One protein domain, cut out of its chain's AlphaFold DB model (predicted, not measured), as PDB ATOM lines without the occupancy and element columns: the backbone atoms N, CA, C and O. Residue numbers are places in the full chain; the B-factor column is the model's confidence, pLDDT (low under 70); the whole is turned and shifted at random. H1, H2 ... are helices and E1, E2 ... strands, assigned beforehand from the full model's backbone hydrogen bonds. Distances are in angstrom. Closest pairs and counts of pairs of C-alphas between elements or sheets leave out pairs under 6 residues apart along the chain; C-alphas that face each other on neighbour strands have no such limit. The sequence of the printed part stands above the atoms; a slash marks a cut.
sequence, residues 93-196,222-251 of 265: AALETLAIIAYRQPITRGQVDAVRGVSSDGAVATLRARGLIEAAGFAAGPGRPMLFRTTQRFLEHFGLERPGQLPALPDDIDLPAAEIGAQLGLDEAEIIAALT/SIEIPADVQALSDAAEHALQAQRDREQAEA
ATOM      1  N   ALA A  93       4.791   3.336  10.772       87.50
ATOM      2  CA  ALA A  93       5.600   3.438   9.559       87.50
ATOM      3  C   ALA A  93       7.031   3.952   9.808       87.50
ATOM      4  O   ALA A  93       7.978   3.500   9.163       87.50
ATOM      5  N   ALA A  94       7.206   4.907  10.729       89.94
ATOM      6  CA  ALA A  94       8.525   5.422  11.080       89.94
ATOM      7  C   ALA A  94       9.313   4.440  11.959       89.94
ATOM      8  O   ALA A  94      10.524   4.339  11.797       89.94
ATOM      9  N   LEU A  95       8.634   3.697  12.838       91.12
ATOM     10  CA  LEU A  95       9.225   2.616  13.629       91.12
ATOM     11  C   LEU A  95       9.699   1.454  12.758       91.12
ATOM     12  O   LEU A  95      10.851   1.060  12.877       91.12
ATOM     13  N   GLU A  96       8.864   0.969  11.838       90.12
ATOM     14  CA  GLU A  96       9.241  -0.048  10.844       90.12
ATOM     15  C   GLU A  96      10.459   0.400  10.033       90.12
ATOM     16  O   GLU A  96      11.429  -0.334   9.878       90.12
ATOM     17  N   THR A  97      10.432   1.644   9.543       93.69
ATOM     18  CA  THR A  97      11.545   2.206   8.769       93.69
ATOM     19  C   THR A  97      12.826   2.278   9.597       93.69
ATOM     20  O   THR A  97      13.897   1.920   9.109       93.69
ATOM     21  N   LEU A  98      12.731   2.722  10.854       93.88
ATOM     22  CA  LEU A  98      13.869   2.788  11.765       93.88
ATOM     23  C   LEU A  98      14.431   1.398  12.061       93.88
ATOM     24  O   LEU A  98      15.645   1.227  12.041       93.88
ATOM     25  N   ALA A  99      13.559   0.417  12.292       91.62
ATOM     26  CA  ALA A  99      13.940  -0.960  12.553       91.62
ATOM     27  C   ALA A  99      14.686  -1.564  11.355       91.62
ATOM     28  O   ALA A  99      15.793  -2.072  11.517       91.62
ATOM     29  N   ILE A 100      14.167  -1.408  10.132       91.69
ATOM     30  CA  ILE A 100      14.860  -1.867   8.916       91.69
ATOM     31  C   ILE A 100      16.256  -1.246   8.813       91.69
ATOM     32  O   ILE A 100      17.218  -1.959   8.539       91.69
ATOM     33  N   ILE A 101      16.389   0.063   9.054       93.12
ATOM     34  CA  ILE A 101      17.694   0.737   9.010       93.12
ATOM     35  C   ILE A 101      18.620   0.201  10.108       93.12
ATOM     36  O   ILE A 101      19.770  -0.106   9.815       93.12
ATOM     37  N   ALA A 102      18.143   0.041  11.342       91.06
ATOM     38  CA  ALA A 102      18.946  -0.445  12.462       91.06
ATOM     39  C   ALA A 102      19.507  -1.858  12.220       91.06
ATOM     40  O   ALA A 102      20.676  -2.109  12.509       91.06
ATOM     41  N   TYR A 103      18.700  -2.748  11.637       90.25
ATOM     42  CA  TYR A 103      19.072  -4.139  11.376       90.25
ATOM     43  C   TYR A 103      19.823  -4.362  10.056       90.25
ATOM     44  O   TYR A 103      20.526  -5.362   9.927       90.25
ATOM     45  N   ARG A 104      19.696  -3.459   9.071       88.12
ATOM     46  CA  ARG A 104      20.325  -3.604   7.742       88.12
ATOM     47  C   ARG A 104      21.301  -2.500   7.354       88.12
ATOM     48  O   ARG A 104      21.724  -2.441   6.202       88.12
ATOM     49  N   GLN A 105      21.668  -1.615   8.273       90.44
ATOM     50  CA  GLN A 105      22.665  -0.586   7.989       90.44
ATOM     51  C   GLN A 105      24.004  -1.194   7.523       90.44
ATOM     52  O   GLN A 105      24.440  -2.203   8.079       90.44
ATOM     53  N   PRO A 106      24.710  -0.553   6.574       91.06
ATOM     54  CA  PRO A 106      24.304   0.639   5.821       91.06
ATOM     55  C   PRO A 106      23.309   0.310   4.687       91.06
ATOM     56  O   PRO A 106      23.566  -0.573   3.874       91.06
ATOM     57  N   ILE A 107      22.197   1.054   4.586       90.88
ATOM     58  CA  ILE A 107      21.111   0.773   3.617       90.88
ATOM     59  C   ILE A 107      20.630   2.026   2.872       90.88
ATOM     60  O   ILE A 107      20.593   3.121   3.430       90.88
ATOM     61  N   THR A 108      20.240   1.891   1.604       91.94
ATOM     62  CA  THR A 108      19.658   2.990   0.813       91.94
ATOM     63  C   THR A 108      18.152   3.121   1.031       91.94
ATOM     64  O   THR A 108      17.460   2.148   1.327       91.94
ATOM     65  N   ARG A 109      17.597   4.313   0.777       92.38
ATOM     66  CA  ARG A 109      16.137   4.525   0.801       92.38
ATOM     67  C   ARG A 109      15.376   3.549  -0.104       92.38
ATOM     68  O   ARG A 109      14.347   3.036   0.301       92.38
ATOM     69  N   GLY A 110      15.889   3.281  -1.308       90.00
ATOM     70  CA  GLY A 110      15.233   2.371  -2.252       90.00
ATOM     71  C   GLY A 110      15.161   0.932  -1.736       90.00
ATOM     72  O   GLY A 110      14.144   0.275  -1.913       90.00
ATOM     73  N   GLN A 111      16.197   0.467  -1.034       88.44
ATOM     74  CA  GLN A 111      16.175  -0.842  -0.376       88.44
ATOM     75  C   GLN A 111      15.190  -0.869   0.800       88.44
ATOM     76  O   GLN A 111      14.486  -1.854   0.977       88.44
ATOM     77  N   VAL A 112      15.082   0.216   1.572       91.31
ATOM     78  CA  VAL A 112      14.051   0.328   2.621       91.31
ATOM     79  C   VAL A 112      12.647   0.268   2.012       91.31
ATOM     80  O   VAL A 112      11.791  -0.455   2.518       91.31
ATOM     81  N   ASP A 113      12.415   0.993   0.916       91.38
ATOM     82  CA  ASP A 113      11.138   0.992   0.199       91.38
ATOM     83  C   ASP A 113      10.802  -0.396  -0.351       91.38
ATOM     84  O   ASP A 113       9.645  -0.795  -0.278       91.38
ATOM     85  N   ALA A 114      11.792  -1.143  -0.850       86.31
ATOM     86  CA  ALA A 114      11.609  -2.522  -1.300       86.31
ATOM     87  C   ALA A 114      11.164  -3.436  -0.147       86.31
ATOM     88  O   ALA A 114      10.197  -4.178  -0.294       86.31
ATOM     89  N   VAL A 115      11.791  -3.302   1.026       87.19
ATOM     90  CA  VAL A 115      11.441  -4.100   2.210       87.19
ATOM     91  C   VAL A 115      10.049  -3.752   2.739       87.19
ATOM     92  O   VAL A 115       9.262  -4.631   3.061       87.19
ATOM     93  N   ARG A 116       9.681  -2.467   2.804       86.25
ATOM     94  CA  ARG A 116       8.329  -2.062   3.251       86.25
ATOM     95  C   ARG A 116       7.263  -2.276   2.166       86.25
ATOM     96  O   ARG A 116       6.060  -2.314   2.443       86.25
ATOM     97  N   GLY A 117       7.697  -2.345   0.911       81.38
ATOM     98  CA  GLY A 117       6.911  -2.249  -0.322       81.38
ATOM     99  C   GLY A 117       5.980  -1.034  -0.399       81.38
ATOM    100  O   GLY A 117       4.978  -1.055  -1.108       81.38
ATOM    101  N   VAL A 118       6.293   0.031   0.340       89.06
ATOM    102  CA  VAL A 118       5.658   1.354   0.246       89.06
ATOM    103  C   VAL A 118       6.726   2.428   0.429       89.06
ATOM    104  O   VAL A 118       7.762   2.174   1.044       89.06
ATOM    105  N   SER A 119       6.470   3.646  -0.063       90.19
ATOM    106  CA  SER A 119       7.428   4.750   0.087       90.19
ATOM    107  C   SER A 119       7.701   5.075   1.561       90.19
ATOM    108  O   SER A 119       6.792   5.184   2.393       90.19
ATOM    109  N   SER A 120       8.979   5.280   1.857       92.00
ATOM    110  CA  SER A 120       9.511   5.632   3.169       92.00
ATOM    111  C   SER A 120       9.986   7.085   3.230       92.00
ATOM    112  O   SER A 120      10.619   7.464   4.210       92.00
ATOM    113  N   ASP A 121       9.666   7.931   2.240       91.12
ATOM    114  CA  ASP A 121      10.161   9.319   2.155       91.12
ATOM    115  C   ASP A 121       9.857  10.131   3.420       91.12
ATOM    116  O   ASP A 121      10.752  10.708   4.039       91.12
ATOM    117  N   GLY A 122       8.590  10.132   3.845       88.19
ATOM    118  CA  GLY A 122       8.161  10.849   5.046       88.19
ATOM    119  C   GLY A 122       8.756  10.268   6.332       88.19
ATOM    120  O   GLY A 122       9.091  11.018   7.250       88.19
ATOM    121  N   ALA A 123       8.935   8.945   6.388       91.88
ATOM    122  CA  ALA A 123       9.536   8.264   7.529       91.88
ATOM    123  C   ALA A 123      11.029   8.596   7.645       91.88
ATOM    124  O   ALA A 123      11.465   9.057   8.694       91.88
ATOM    125  N   VAL A 124      11.795   8.467   6.559       92.75
ATOM    126  CA  VAL A 124      13.224   8.810   6.506       92.75
ATOM    127  C   VAL A 124      13.447  10.289   6.822       92.75
ATOM    128  O   VAL A 124      14.317  10.610   7.630       92.75
ATOM    129  N   ALA A 125      12.645  11.196   6.255       88.00
ATOM    130  CA  ALA A 125      12.733  12.624   6.564       88.00
ATOM    131  C   ALA A 125      12.498  12.895   8.059       88.00
ATOM    132  O   ALA A 125      13.280  13.604   8.691       88.00
ATOM    133  N   THR A 126      11.470  12.264   8.636       87.12
ATOM    134  CA  THR A 126      11.163  12.363  10.068       87.12
ATOM    135  C   THR A 126      12.309  11.824  10.922       87.12
ATOM    136  O   THR A 126      12.738  12.494  11.854       87.12
ATOM    137  N   LEU A 127      12.848  10.642  10.614       91.50
ATOM    138  CA  LEU A 127      13.928  10.023  11.389       91.50
ATOM    139  C   LEU A 127      15.232  10.832  11.333       91.50
ATOM    140  O   LEU A 127      15.917  10.937  12.350       91.50
ATOM    141  N   ARG A 128      15.551  11.445  10.184       91.44
ATOM    142  CA  ARG A 128      16.698  12.360  10.042       91.44
ATOM    143  C   ARG A 128      16.510  13.642  10.838       91.44
ATOM    144  O   ARG A 128      17.406  14.018  11.581       91.44
ATOM    145  N   ALA A 129      15.349  14.293  10.721       83.69
ATOM    146  CA  ALA A 129      15.039  15.506  11.485       83.69
ATOM    147  C   ALA A 129      15.100  15.257  13.002       83.69
ATOM    148  O   ALA A 129      15.494  16.118  13.781       83.69
ATOM    149  N   ARG A 130      14.756  14.035  13.414       83.69
ATOM    150  CA  ARG A 130      14.822  13.550  14.794       83.69
ATOM    151  C   ARG A 130      16.222  13.091  15.225       83.69
ATOM    152  O   ARG A 130      16.400  12.712  16.378       83.69
ATOM    153  N   GLY A 131      17.205  13.113  14.325       87.38
ATOM    154  CA  GLY A 131      18.589  12.724  14.593       87.38
ATOM    155  C   GLY A 131      18.777  11.246  14.934       87.38
ATOM    156  O   GLY A 131      19.757  10.910  15.586       87.38
ATOM    157  N   LEU A 132      17.844  10.368  14.554       91.38
ATOM    158  CA  LEU A 132      17.902   8.925  14.845       91.38
ATOM    159  C   LEU A 132      18.654   8.140  13.772       91.38
ATOM    160  O   LEU A 132      19.183   7.061  14.035       91.38
ATOM    161  N   ILE A 133      18.694   8.693  12.562       94.44
ATOM    162  CA  ILE A 133      19.469   8.169  11.443       94.44
ATOM    163  C   ILE A 133      20.274   9.295  10.801       94.44
ATOM    164  O   ILE A 133      19.862  10.458  10.803       94.44
ATOM    165  N   GLU A 134      21.386   8.933  10.185       92.00
ATOM    166  CA  GLU A 134      22.268   9.842   9.462       92.00
ATOM    167  C   GLU A 134      22.772   9.218   8.161       92.00
ATOM    168  O   GLU A 134      22.569   8.031   7.898       92.00
ATOM    169  N   ALA A 135      23.410  10.041   7.327       91.25
ATOM    170  CA  ALA A 135      24.011   9.576   6.087       91.25
ATOM    171  C   ALA A 135      25.293   8.779   6.376       91.25
ATOM    172  O   ALA A 135      26.170   9.245   7.097       91.25
ATOM    173  N   ALA A 136      25.421   7.607   5.761       89.00
ATOM    174  CA  ALA A 136      26.579   6.716   5.851       89.00
ATOM    175  C   ALA A 136      27.417   6.718   4.556       89.00
ATOM    176  O   ALA A 136      28.085   5.739   4.238       89.00
ATOM    177  N   GLY A 137      27.335   7.795   3.769       87.69
ATOM    178  CA  GLY A 137      27.953   7.899   2.446       87.69
ATOM    179  C   GLY A 137      26.982   7.599   1.301       87.69
ATOM    180  O   GLY A 137      25.770   7.793   1.420       87.69
ATOM    181  N   PHE A 138      27.524   7.164   0.164       84.94
ATOM    182  CA  PHE A 138      26.766   6.903  -1.061       84.94
ATOM    183  C   PHE A 138      27.108   5.523  -1.611       84.94
ATOM    184  O   PHE A 138      28.279   5.159  -1.671       84.94
ATOM    185  N   ALA A 139      26.095   4.790  -2.065       82.12
ATOM    186  CA  ALA A 139      26.278   3.489  -2.692       82.12
ATOM    187  C   ALA A 139      27.015   3.599  -4.039       82.12
ATOM    188  O   ALA A 139      26.817   4.558  -4.802       82.12
ATOM    189  N   ALA A 140      27.818   2.584  -4.362       71.00
ATOM    190  CA  ALA A 140      28.372   2.412  -5.697       71.00
ATOM    191  C   ALA A 140      27.276   1.857  -6.620       71.00
ATOM    192  O   ALA A 140      26.838   0.721  -6.484       71.00
ATOM    193  N   GLY A 141      26.771   2.686  -7.533       70.38
ATOM    194  CA  GLY A 141      25.694   2.292  -8.437       70.38
ATOM    195  C   GLY A 141      25.090   3.469  -9.205       70.38
ATOM    196  O   GLY A 141      25.401   4.634  -8.919       70.38
ATOM    197  N   PRO A 142      24.233   3.194 -10.203       66.94
ATOM    198  CA  PRO A 142      23.562   4.233 -10.972       66.94
ATOM    199  C   PRO A 142      22.729   5.137 -10.056       66.94
ATOM    200  O   PRO A 142      21.992   4.675  -9.190       66.94
ATOM    201  N   GLY A 143      22.884   6.452 -10.224       79.56
ATOM    202  CA  GLY A 143      22.218   7.458  -9.389       79.56
ATOM    203  C   GLY A 143      22.868   7.713  -8.024       79.56
ATOM    204  O   GLY A 143      22.451   8.657  -7.361       79.56
ATOM    205  N   ARG A 144      23.892   6.932  -7.629       84.25
ATOM    206  CA  ARG A 144      24.655   7.071  -6.369       84.25
ATOM    207  C   ARG A 144      23.756   7.400  -5.167       84.25
ATOM    208  O   ARG A 144      23.891   8.476  -4.584       84.25
ATOM    209  N   PRO A 145      22.799   6.523  -4.821       87.00
ATOM    210  CA  PRO A 145      21.859   6.800  -3.745       87.00
ATOM    211  C   PRO A 145      22.573   6.904  -2.390       87.00
ATOM    212  O   PRO A 145      23.563   6.219  -2.131       87.00
ATOM    213  N   MET A 146      22.052   7.773  -1.524       90.06
ATOM    214  CA  MET A 146      22.552   7.965  -0.160       90.06
ATOM    215  C   MET A 146      22.285   6.721   0.695       90.06
ATOM    216  O   MET A 146      21.184   6.160   0.651       90.06
ATOM    217  N   LEU A 147      23.287   6.320   1.474       92.06
ATOM    218  CA  LEU A 147      23.193   5.273   2.489       92.06
ATOM    219  C   LEU A 147      22.801   5.887   3.831       92.06
ATOM    220  O   LEU A 147      23.211   7.002   4.148       92.06
ATOM    221  N   PHE A 148      22.048   5.141   4.629       93.25
ATOM    222  CA  PHE A 148      21.626   5.515   5.970       93.25
ATOM    223  C   PHE A 148      22.128   4.521   7.010       93.25
ATOM    224  O   PHE A 148      22.241   3.321   6.747       93.25
ATOM    225  N   ARG A 149      22.384   5.045   8.208       92.62
ATOM    226  CA  ARG A 149      22.701   4.287   9.423       92.62
ATOM    227  C   ARG A 149      22.070   4.940  10.647       92.62
ATOM    228  O   ARG A 149      21.693   6.109  10.593       92.62
ATOM    229  N   THR A 150      21.985   4.198  11.742       93.25
ATOM    230  CA  THR A 150      21.606   4.720  13.060       93.25
ATOM    231  C   THR A 150      22.698   5.608  13.654       93.25
ATOM    232  O   THR A 150      23.881   5.460  13.348       93.25
ATOM    233  N   THR A 151      22.282   6.563  14.481       91.19
ATOM    234  CA  THR A 151      23.166   7.526  15.151       91.19
ATOM    235  C   THR A 151      23.495   7.100  16.581       91.19
ATOM    236  O   THR A 151      22.879   6.196  17.147       91.19
ATOM    237  N   GLN A 152      24.403   7.830  17.227       84.62
ATOM    238  CA  GLN A 152      24.618   7.694  18.666       84.62
ATOM    239  C   GLN A 152      23.351   8.001  19.477       84.62
ATOM    240  O   GLN A 152      23.028   7.293  20.426       84.62
ATOM    241  N   ARG A 153      22.584   9.010  19.055       84.00
ATOM    242  CA  ARG A 153      21.310   9.367  19.681       84.00
ATOM    243  C   ARG A 153      20.306   8.214  19.646       84.00
ATOM    244  O   ARG A 153      19.550   8.045  20.593       84.00
ATOM    245  N   PHE A 154      20.291   7.415  18.575       89.12
ATOM    246  CA  PHE A 154      19.504   6.182  18.542       89.12
ATOM    247  C   PHE A 154      19.957   5.224  19.650       89.12
ATOM    248  O   PHE A 154      19.131   4.787  20.443       89.12
ATOM    249  N   LEU A 155      21.258   4.947  19.754       84.62
ATOM    250  CA  LEU A 155      21.793   4.037  20.771       84.62
ATOM    251  C   LEU A 155      21.431   4.503  22.185       84.62
ATOM    252  O   LEU A 155      20.894   3.728  22.971       84.62
ATOM    253  N   GLU A 156      21.611   5.790  22.465       79.12
ATOM    254  CA  GLU A 156      21.238   6.396  23.740       79.12
ATOM    255  C   GLU A 156      19.746   6.275  24.038       79.12
ATOM    256  O   GLU A 156      19.361   5.932  25.154       79.12
ATOM    257  N   HIS A 157      18.909   6.528  23.033       80.12
ATOM    258  CA  HIS A 157      17.459   6.459  23.171       80.12
ATOM    259  C   HIS A 157      16.976   5.040  23.495       80.12
ATOM    260  O   HIS A 157      16.043   4.868  24.276       80.12
ATOM    261  N   PHE A 158      17.617   4.023  22.919       80.19
ATOM    262  CA  PHE A 158      17.285   2.613  23.148       80.19
ATOM    263  C   PHE A 158      18.103   1.955  24.268       80.19
ATOM    264  O   PHE A 158      17.962   0.755  24.499       80.19
ATOM    265  N   GLY A 159      18.950   2.713  24.973       74.25
ATOM    266  CA  GLY A 159      19.803   2.179  26.038       74.25
ATOM    267  C   GLY A 159      20.819   1.140  25.547       74.25
ATOM    268  O   GLY A 159      21.183   0.232  26.292       74.25
ATOM    269  N   LEU A 160      21.246   1.254  24.289       79.75
ATOM    270  CA  LEU A 160      22.250   0.411  23.654       79.75
ATOM    271  C   LEU A 160      23.603   1.125  23.665       79.75
ATOM    272  O   LEU A 160      23.689   2.345  23.573       79.75
ATOM    273  N   GLU A 161      24.681   0.357  23.721       72.31
ATOM    274  CA  GLU A 161      26.054   0.866  23.629       72.31
ATOM    275  C   GLU A 161      26.595   0.733  22.203       72.31
ATOM    276  O   GLU A 161      27.465   1.486  21.777       72.31
ATOM    277  N   ARG A 162      26.098  -0.261  21.458       77.25
ATOM    278  CA  ARG A 162      26.512  -0.549  20.083       77.25
ATOM    279  C   ARG A 162      25.377  -1.194  19.287       77.25
ATOM    280  O   ARG A 162      24.604  -1.953  19.872       77.25
ATOM    281  N   PRO A 163      25.322  -1.017  17.952       77.75
ATOM    282  CA  PRO A 163      24.278  -1.620  17.116       77.75
ATOM    283  C   PRO A 163      24.194  -3.148  17.251       77.75
ATOM    284  O   PRO A 163      23.116  -3.721  17.239       77.75
ATOM    285  N   GLY A 164      25.325  -3.823  17.478       75.19
ATOM    286  CA  GLY A 164      25.356  -5.276  17.686       75.19
ATOM    287  C   GLY A 164      24.812  -5.769  19.037       75.19
ATOM    288  O   GLY A 164      25.077  -6.917  19.386       75.19
ATOM    289  N   GLN A 165      24.173  -4.914  19.841       77.44
ATOM    290  CA  GLN A 165      23.386  -5.302  21.021       77.44
ATOM    291  C   GLN A 165      21.881  -5.383  20.718       77.44
ATOM    292  O   GLN A 165      21.104  -5.701  21.616       77.44
ATOM    293  N   LEU A 166      21.468  -5.103  19.477       85.06
ATOM    294  CA  LEU A 166      20.092  -5.314  19.048       85.06
ATOM    295  C   LEU A 166      19.691  -6.798  19.224       85.06
ATOM    296  O   LEU A 166      20.518  -7.678  18.967       85.06
ATOM    297  N   PRO A 167      18.447  -7.083  19.657       83.00
ATOM    298  CA  PRO A 167      17.893  -8.427  19.738       83.00
ATOM    299  C   PRO A 167      18.053  -9.156  18.412       83.00
ATOM    300  O   PRO A 167      17.871  -8.549  17.360       83.00
ATOM    301  N   ALA A 168      18.383 -10.444  18.454       80.31
ATOM    302  CA  ALA A 168      18.417 -11.248  17.241       80.31
ATOM    303  C   ALA A 168      17.010 -11.335  16.634       80.31
ATOM    304  O   ALA A 168      16.045 -11.555  17.365       80.31
ATOM    305  N   LEU A 169      16.913 -11.179  15.310       80.38
ATOM    306  CA  LEU A 169      15.686 -11.508  14.589       80.38
ATOM    307  C   LEU A 169      15.502 -13.040  14.569       80.38
ATOM    308  O   LEU A 169      16.505 -13.759  14.636       80.38
ATOM    309  N   PRO A 170      14.263 -13.547  14.468       74.44
ATOM    310  CA  PRO A 170      13.984 -14.971  14.284       74.44
ATOM    311  C   PRO A 170      14.750 -15.573  13.094       74.44
ATOM    312  O   PRO A 170      14.929 -14.908  12.074       74.44
ATOM    313  N   ASP A 171      15.188 -16.834  13.205       64.00
ATOM    314  CA  ASP A 171      16.007 -17.527  12.185       64.00
ATOM    315  C   ASP A 171      15.309 -17.638  10.819       64.00
ATOM    316  O   ASP A 171      15.940 -17.729   9.767       64.00
ATOM    317  N   ASP A 172      13.984 -17.645  10.836       62.88
ATOM    318  CA  ASP A 172      13.115 -17.656   9.675       62.88
ATOM    319  C   ASP A 172      13.102 -16.317   8.941       62.88
ATOM    320  O   ASP A 172      12.608 -16.267   7.819       62.88
ATOM    321  N   ILE A 173      13.678 -15.252   9.500       61.84
ATOM    322  CA  ILE A 173      13.813 -13.935   8.884       61.84
ATOM    323  C   ILE A 173      15.206 -13.792   8.279       61.84
ATOM    324  O   ILE A 173      16.204 -13.548   8.950       61.84
ATOM    325  N   ASP A 174      15.247 -13.923   6.958       57.16
ATOM    326  CA  ASP A 174      16.476 -13.906   6.190       57.16
ATOM    327  C   ASP A 174      16.970 -12.462   6.115       57.16
ATOM    328  O   ASP A 174      16.316 -11.570   5.563       57.16
ATOM    329  N   LEU A 175      18.113 -12.205   6.736       53.44
ATOM    330  CA  LEU A 175      18.895 -10.998   6.541       53.44
ATOM    331  C   LEU A 175      19.875 -11.330   5.414       53.44
ATOM    332  O   LEU A 175      20.933 -11.883   5.718       53.44
ATOM    333  N   PRO A 176      19.613 -10.981   4.137       48.62
ATOM    334  CA  PRO A 176      20.595 -11.180   3.085       48.62
ATOM    335  C   PRO A 176      21.681 -10.101   3.219       48.62
ATOM    336  O   PRO A 176      21.916  -9.288   2.330       48.62
ATOM    337  N   ALA A 177      22.374 -10.067   4.360       45.81
ATOM    338  CA  ALA A 177      23.579  -9.280   4.580       45.81
ATOM    339  C   ALA A 177      24.646  -9.624   3.525       45.81
ATOM    340  O   ALA A 177      25.446  -8.772   3.143       45.81
ATOM    341  N   ALA A 178      24.598 -10.851   2.991       45.97
ATOM    342  CA  ALA A 178      25.443 -11.320   1.900       45.97
ATOM    343  C   ALA A 178      25.148 -10.645   0.542       45.97
ATOM    344  O   ALA A 178      26.075 -10.449  -0.244       45.97
ATOM    345  N   GLU A 179      23.906 -10.236   0.259       49.34
ATOM    346  CA  GLU A 179      23.565  -9.564  -1.009       49.34
ATOM    347  C   GLU A 179      23.948  -8.080  -0.995       49.34
ATOM    348  O   GLU A 179      24.365  -7.536  -2.019       49.34
ATOM    349  N   ILE A 180      23.905  -7.443   0.181       45.72
ATOM    350  CA  ILE A 180      24.265  -6.031   0.378       45.72
ATOM    351  C   ILE A 180      25.754  -5.800   0.065       45.72
ATOM    352  O   ILE A 180      26.091  -4.850  -0.639       45.72
ATOM    353  N   GLY A 181      26.647  -6.697   0.500       46.94
ATOM    354  CA  GLY A 181      28.076  -6.626   0.161       46.94
ATOM    355  C   GLY A 181      28.362  -6.892  -1.323       46.94
ATOM    356  O   GLY A 181      29.179  -6.205  -1.936       46.94
ATOM    357  N   ALA A 182      27.641  -7.840  -1.930       50.78
ATOM    358  CA  ALA A 182      27.824  -8.212  -3.333       50.78
ATOM    359  C   ALA A 182      27.306  -7.147  -4.323       50.78
ATOM    360  O   ALA A 182      27.914  -6.950  -5.375       50.78
ATOM    361  N   GLN A 183      26.218  -6.438  -3.997       44.16
ATOM    362  CA  GLN A 183      25.657  -5.377  -4.847       44.16
ATOM    363  C   GLN A 183      26.336  -4.014  -4.677       44.16
ATOM    364  O   GLN A 183      26.323  -3.222  -5.618       44.16
ATOM    365  N   LEU A 184      26.923  -3.725  -3.511       48.88
ATOM    366  CA  LEU A 184      27.536  -2.421  -3.227       48.88
ATOM    367  C   LEU A 184      29.023  -2.340  -3.594       48.88
ATOM    368  O   LEU A 184      29.562  -1.237  -3.614       48.88
ATOM    369  N   GLY A 185      29.684  -3.464  -3.897       49.75
ATOM    370  CA  GLY A 185      31.101  -3.481  -4.282       49.75
ATOM    371  C   GLY A 185      32.045  -2.916  -3.217       49.75
ATOM    372  O   GLY A 185      33.128  -2.457  -3.567       49.75
ATOM    373  N   LEU A 186      31.617  -2.922  -1.951       48.34
ATOM    374  CA  LEU A 186      32.371  -2.419  -0.806       48.34
ATOM    375  C   LEU A 186      33.140  -3.575  -0.169       48.34
ATOM    376  O   LEU A 186      32.569  -4.618   0.154       48.34
ATOM    377  N   ASP A 187      34.430  -3.385   0.038       49.88
ATOM    378  CA  ASP A 187      35.264  -4.248   0.851       49.88
ATOM    379  C   ASP A 187      34.901  -4.110   2.339       49.88
ATOM    380  O   ASP A 187      34.546  -3.042   2.836       49.88
ATOM    381  N   GLU A 188      34.988  -5.221   3.074       47.09
ATOM    382  CA  GLU A 188      34.624  -5.332   4.498       47.09
ATOM    383  C   GLU A 188      35.325  -4.260   5.365       47.09
ATOM    384  O   GLU A 188      34.780  -3.781   6.361       47.09
ATOM    385  N   ALA A 189      36.503  -3.806   4.925       52.81
ATOM    386  CA  ALA A 189      37.270  -2.721   5.526       52.81
ATOM    387  C   ALA A 189      36.642  -1.324   5.338       52.81
ATOM    388  O   ALA A 189      36.720  -0.512   6.258       52.81
ATOM    389  N   GLU A 190      35.999  -1.034   4.203       49.69
ATOM    390  CA  GLU A 190      35.317   0.247   3.954       49.69
ATOM    391  C   GLU A 190      34.021   0.359   4.761       49.69
ATOM    392  O   GLU A 190      33.690   1.433   5.263       49.69
ATOM    393  N   ILE A 191      33.326  -0.763   4.972       49.72
ATOM    394  CA  ILE A 191      32.148  -0.844   5.847       49.72
ATOM    395  C   ILE A 191      32.556  -0.580   7.302       49.72
ATOM    396  O   ILE A 191      31.922   0.227   7.979       49.72
ATOM    397  N   ILE A 192      33.645  -1.193   7.776       49.66
ATOM    398  CA  ILE A 192      34.194  -0.936   9.117       49.66
ATOM    399  C   ILE A 192      34.679   0.514   9.240       49.66
ATOM    400  O   ILE A 192      34.398   1.157  10.248       49.66
ATOM    401  N   ALA A 193      35.353   1.062   8.227       50.62
ATOM    402  CA  ALA A 193      35.809   2.452   8.226       50.62
ATOM    403  C   ALA A 193      34.638   3.445   8.243       50.62
ATOM    404  O   ALA A 193      34.690   4.431   8.972       50.62
ATOM    405  N   ALA A 194      33.561   3.158   7.507       48.38
ATOM    406  CA  ALA A 194      32.336   3.939   7.557       48.38
ATOM    407  C   ALA A 194      31.678   3.833   8.935       48.38
ATOM    408  O   ALA A 194      31.292   4.857   9.475       48.38
ATOM    409  N   LEU A 195      31.574   2.635   9.525       42.56
ATOM    410  CA  LEU A 195      30.973   2.374  10.844       42.56
ATOM    411  C   LEU A 195      31.824   2.847  12.032       42.56
ATOM    412  O   LEU A 195      31.303   2.952  13.143       42.56
ATOM    413  N   THR A 196      33.106   3.137  11.821       40.84
ATOM    414  CA  THR A 196      33.962   3.737  12.843       40.84
ATOM    415  C   THR A 196      33.564   5.209  12.968       40.84
ATOM    416  O   THR A 196      33.577   5.918  11.959       40.84
ATOM    417  N   SER A 222      12.611  15.952  22.333       51.34
ATOM    418  CA  SER A 222      11.508  15.125  22.861       51.34
ATOM    419  C   SER A 222      10.770  14.298  21.804       51.34
ATOM    420  O   SER A 222       9.711  14.633  21.280       51.34
ATOM    421  N   ILE A 223      11.370  13.149  21.497       49.59
ATOM    422  CA  ILE A 223      10.780  12.092  20.683       49.59
ATOM    423  C   ILE A 223      10.741  10.844  21.540       49.59
ATOM    424  O   ILE A 223      11.787  10.296  21.861       49.59
ATOM    425  N   GLU A 224       9.549  10.364  21.864       54.34
ATOM    426  CA  GLU A 224       9.387   9.044  22.461       54.34
ATOM    427  C   GLU A 224       9.311   7.998  21.355       54.34
ATOM    428  O   GLU A 224       8.309   7.839  20.648       54.34
ATOM    429  N   ILE A 225      10.407   7.272  21.203       56.19
ATOM    430  CA  ILE A 225      10.392   5.936  20.623       56.19
ATOM    431  C   ILE A 225      10.157   4.957  21.776       56.19
ATOM    432  O   ILE A 225      10.756   5.182  22.832       56.19
ATOM    433  N   PRO A 226       9.294   3.928  21.638       57.53
ATOM    434  CA  PRO A 226       9.198   2.865  22.634       57.53
ATOM    435  C   PRO A 226      10.604   2.415  23.032       57.53
ATOM    436  O   PRO A 226      11.361   1.948  22.192       57.53
ATOM    437  N   ALA A 227      10.944   2.599  24.305       60.28
ATOM    438  CA  ALA A 227      12.255   2.260  24.849       60.28
ATOM    439  C   ALA A 227      12.427   0.743  25.060       60.28
ATOM    440  O   ALA A 227      13.365   0.302  25.719       60.28
ATOM    441  N   ASP A 228      11.506  -0.047  24.506       66.50
ATOM    442  CA  ASP A 228      11.602  -1.490  24.457       66.50
ATOM    443  C   ASP A 228      12.277  -1.890  23.146       66.50
ATOM    444  O   ASP A 228      11.730  -1.700  22.056       66.50
ATOM    445  N   VAL A 229      13.484  -2.437  23.259       70.44
ATOM    446  CA  VAL A 229      14.248  -2.934  22.113       70.44
ATOM    447  C   VAL A 229      13.512  -4.097  21.426       70.44
ATOM    448  O   VAL A 229      13.688  -4.303  20.227       70.44
ATOM    449  N   GLN A 230      12.611  -4.795  22.129       76.25
ATOM    450  CA  GLN A 230      11.740  -5.809  21.534       76.25
ATOM    451  C   GLN A 230      10.791  -5.207  20.493       76.25
ATOM    452  O   GLN A 230      10.612  -5.778  19.424       76.25
ATOM    453  N   ALA A 231      10.269  -4.001  20.733       79.81
ATOM    454  CA  ALA A 231       9.377  -3.337  19.786       79.81
ATOM    455  C   ALA A 231      10.071  -2.997  18.453       79.81
ATOM    456  O   ALA A 231       9.403  -2.901  17.423       79.81
ATOM    457  N   LEU A 232      11.400  -2.810  18.455       81.44
ATOM    458  CA  LEU A 232      12.180  -2.678  17.220       81.44
ATOM    459  C   LEU A 232      12.277  -4.009  16.470       81.44
ATOM    460  O   LEU A 232      12.147  -3.998  15.248       81.44
ATOM    461  N   SER A 233      12.493  -5.122  17.180       80.50
ATOM    462  CA  SER A 233      12.483  -6.463  16.580       80.50
ATOM    463  C   SER A 233      11.131  -6.726  15.933       80.50
ATOM    464  O   SER A 233      11.064  -6.890  14.722       80.50
ATOM    465  N   ASP A 234      10.044  -6.611  16.696       84.44
ATOM    466  CA  ASP A 234       8.684  -6.872  16.219       84.44
ATOM    467  C   ASP A 234       8.344  -6.018  14.979       84.44
ATOM    468  O   ASP A 234       7.777  -6.500  13.997       84.44
ATOM    469  N   ALA A 235       8.737  -4.738  14.977       83.31
ATOM    470  CA  ALA A 235       8.533  -3.854  13.831       83.31
ATOM    471  C   ALA A 235       9.346  -4.277  12.593       83.31
ATOM    472  O   ALA A 235       8.857  -4.137  11.469       83.31
ATOM    473  N   ALA A 236      10.568  -4.786  12.775       84.06
ATOM    474  CA  ALA A 236      11.348  -5.361  11.684       84.06
ATOM    475  C   ALA A 236      10.689  -6.642  11.154       84.06
ATOM    476  O   ALA A 236      10.513  -6.772   9.943       84.06
ATOM    477  N   GLU A 237      10.277  -7.553  12.037       84.44
ATOM    478  CA  GLU A 237       9.644  -8.824  11.668       84.44
ATOM    479  C   GLU A 237       8.408  -8.597  10.793       84.44
ATOM    480  O   GLU A 237       8.288  -9.162   9.706       84.44
ATOM    481  N   HIS A 238       7.534  -7.684  11.220       84.75
ATOM    482  CA  HIS A 238       6.334  -7.316  10.477       84.75
ATOM    483  C   HIS A 238       6.642  -6.772   9.080       84.75
ATOM    484  O   HIS A 238       5.966  -7.131   8.113       84.75
ATOM    485  N   ALA A 239       7.654  -5.909   8.958       83.00
ATOM    486  CA  ALA A 239       8.007  -5.326   7.672       83.00
ATOM    487  C   ALA A 239       8.556  -6.377   6.696       83.00
ATOM    488  O   ALA A 239       8.175  -6.386   5.528       83.00
ATOM    489  N   LEU A 240       9.412  -7.283   7.173       84.19
ATOM    490  CA  LEU A 240      10.018  -8.321   6.336       84.19
ATOM    491  C   LEU A 240       9.011  -9.417   5.962       84.19
ATOM    492  O   LEU A 240       9.031  -9.898   4.831       84.19
ATOM    493  N   GLN A 241       8.102  -9.785   6.868       85.62
ATOM    494  CA  GLN A 241       7.045 -10.746   6.555       85.62
ATOM    495  C   GLN A 241       6.108 -10.209   5.464       85.62
ATOM    496  O   GLN A 241       5.783 -10.923   4.519       85.62
ATOM    497  N   ALA A 242       5.752  -8.922   5.534       82.81
ATOM    498  CA  ALA A 242       4.905  -8.287   4.527       82.81
ATOM    499  C   ALA A 242       5.541  -8.247   3.124       82.81
ATOM    500  O   ALA A 242       4.814  -8.257   2.131       82.81
ATOM    501  N   GLN A 243       6.873  -8.188   3.026       82.81
ATOM    502  CA  GLN A 243       7.589  -8.300   1.752       82.81
ATOM    503  C   GLN A 243       7.439  -9.704   1.156       82.81
ATOM    504  O   GLN A 243       7.060  -9.851  -0.003       82.81
ATOM    505  N   ARG A 244       7.682 -10.735   1.970       81.94
ATOM    506  CA  ARG A 244       7.648 -12.140   1.541       81.94
ATOM    507  C   ARG A 244       6.283 -12.587   1.068       81.94
ATOM    508  O   ARG A 244       6.176 -13.231   0.032       81.94
ATOM    509  N   ASP A 245       5.239 -12.213   1.803       83.94
ATOM    510  CA  ASP A 245       3.866 -12.555   1.436       83.94
ATOM    511  C   ASP A 245       3.506 -11.996   0.044       83.94
ATOM    512  O   ASP A 245       2.708 -12.589  -0.680       83.94
ATOM    513  N   ARG A 246       4.113 -10.868  -0.357       80.88
ATOM    514  CA  ARG A 246       3.939 -10.284  -1.695       80.88
ATOM    515  C   ARG A 246       4.756 -11.004  -2.756       80.88
ATOM    516  O   ARG A 246       4.198 -11.316  -3.798       80.88
ATOM    517  N   GLU A 247       6.028 -11.286  -2.490       80.44
ATOM    518  CA  GLU A 247       6.887 -12.038  -3.419       80.44
ATOM    519  C   GLU A 247       6.293 -13.421  -3.725       80.44
ATOM    520  O   GLU A 247       6.273 -13.848  -4.877       80.44
ATOM    521  N   GLN A 248       5.721 -14.084  -2.716       80.44
ATOM    522  CA  GLN A 248       5.018 -15.353  -2.892       80.44
ATOM    523  C   GLN A 248       3.748 -15.194  -3.742       80.44
ATOM    524  O   GLN A 248       3.503 -16.003  -4.631       80.44
ATOM    525  N   ALA A 249       2.959 -14.138  -3.515       77.00
ATOM    526  CA  ALA A 249       1.759 -13.868  -4.307       77.00
ATOM    527  C   ALA A 249       2.070 -13.504  -5.772       77.00
ATOM    528  O   ALA A 249       1.282 -13.826  -6.658       77.00
ATOM    529  N   GLU A 250       3.194 -12.832  -6.034       75.38
ATOM    530  CA  GLU A 250       3.674 -12.557  -7.393       75.38
ATOM    531  C   GLU A 250       4.161 -13.836  -8.085       75.38
ATOM    532  O   GLU A 250       3.815 -14.062  -9.242       75.38
ATOM    533  N   ALA A 251       4.886 -14.707  -7.376       74.31
ATOM    534  CA  ALA A 251       5.333 -15.994  -7.908       74.31
ATOM    535  C   ALA A 251       4.163 -16.936  -8.244       74.31
ATOM    536  O   ALA A 251       4.171 -17.572  -9.295       74.31
TER     537      ALA A 251
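AT A GLANCE: This is residues 93 to 196 and 222 to 251 of the 265 residues of the protein "SMC-Scp complex subunit ScpB" of Chloroflexi bacterium HGW-Chloroflexi-9 (UniProt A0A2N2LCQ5). Helix H1 is the core of a small rounded body: the long helix H7 crosses it on one side, H2 and H3 pack on it about crosswise, and the strand hairpin E1 and E2 packs on its residues 98 to 104. H4 follows the hairpin, and a long loop, residues 158 to 176, leads to the small helices H5 and H6, the latter near E1. The 134 printed residues have seven named helices and two antiparallel strands, in the order H1 H2 H3 E1 E2 H4 H5 H6 H7: mostly helix. The whole is compact, with a radius of gyration of the C-alphas of 14.4 A and spans of 42 by 33 by 29 A.

IN THESE COORDINATES: H1, residues 93 to 104, begins at C-alpha 93 (5.600, 3.438, 9.559) and is 16.4 A long. H2 is residues 109 to 116, H3 121 to 129. E1, residues 133 to 138, measures 14.5 A; E2, 146 to 150, 13.6 A. H4 is residues 152 to 157, H5 177 to 184, H6 188 to 195. H7, residues 229 to 251, runs 33.9 A to C-alpha 251 (5.333, -15.994, -7.908).

HOW THE PARTS SIT: H1, the hub, touches H7 about perpendicular at 90 degrees, closest at the C-alphas of Glu 96 and Ala 235, 4.9 A. Its residues 93 to 98 alone touch H3, closest at the C-alphas of Ala 94 and Ala 123, 4.7 A. H2 touches H1, closest C-alphas Ile 100 and Val 112, 6.7 A. In the hairpin, N 136 and O 147 are 2.8 A apart, within hydrogen-bond range. The closest C-alphas of E1 and H6, Ala 136 and Ala 194, are 6.6 A apart. H4 and H5 are apart. Every O i to N i+4 pair is within range in H1, H2, H3, H4 and H6; H5 has 3 of 4, H7 18 of 19.

THE WHOLE: Residues 197 to 221 are not printed; C-alphas 196 and 222 are 27.1 A apart across the cut. The link from H4 to H5 is long. The pLDDT is under 70 at residues 142, 171 to 196 and 222 to 228.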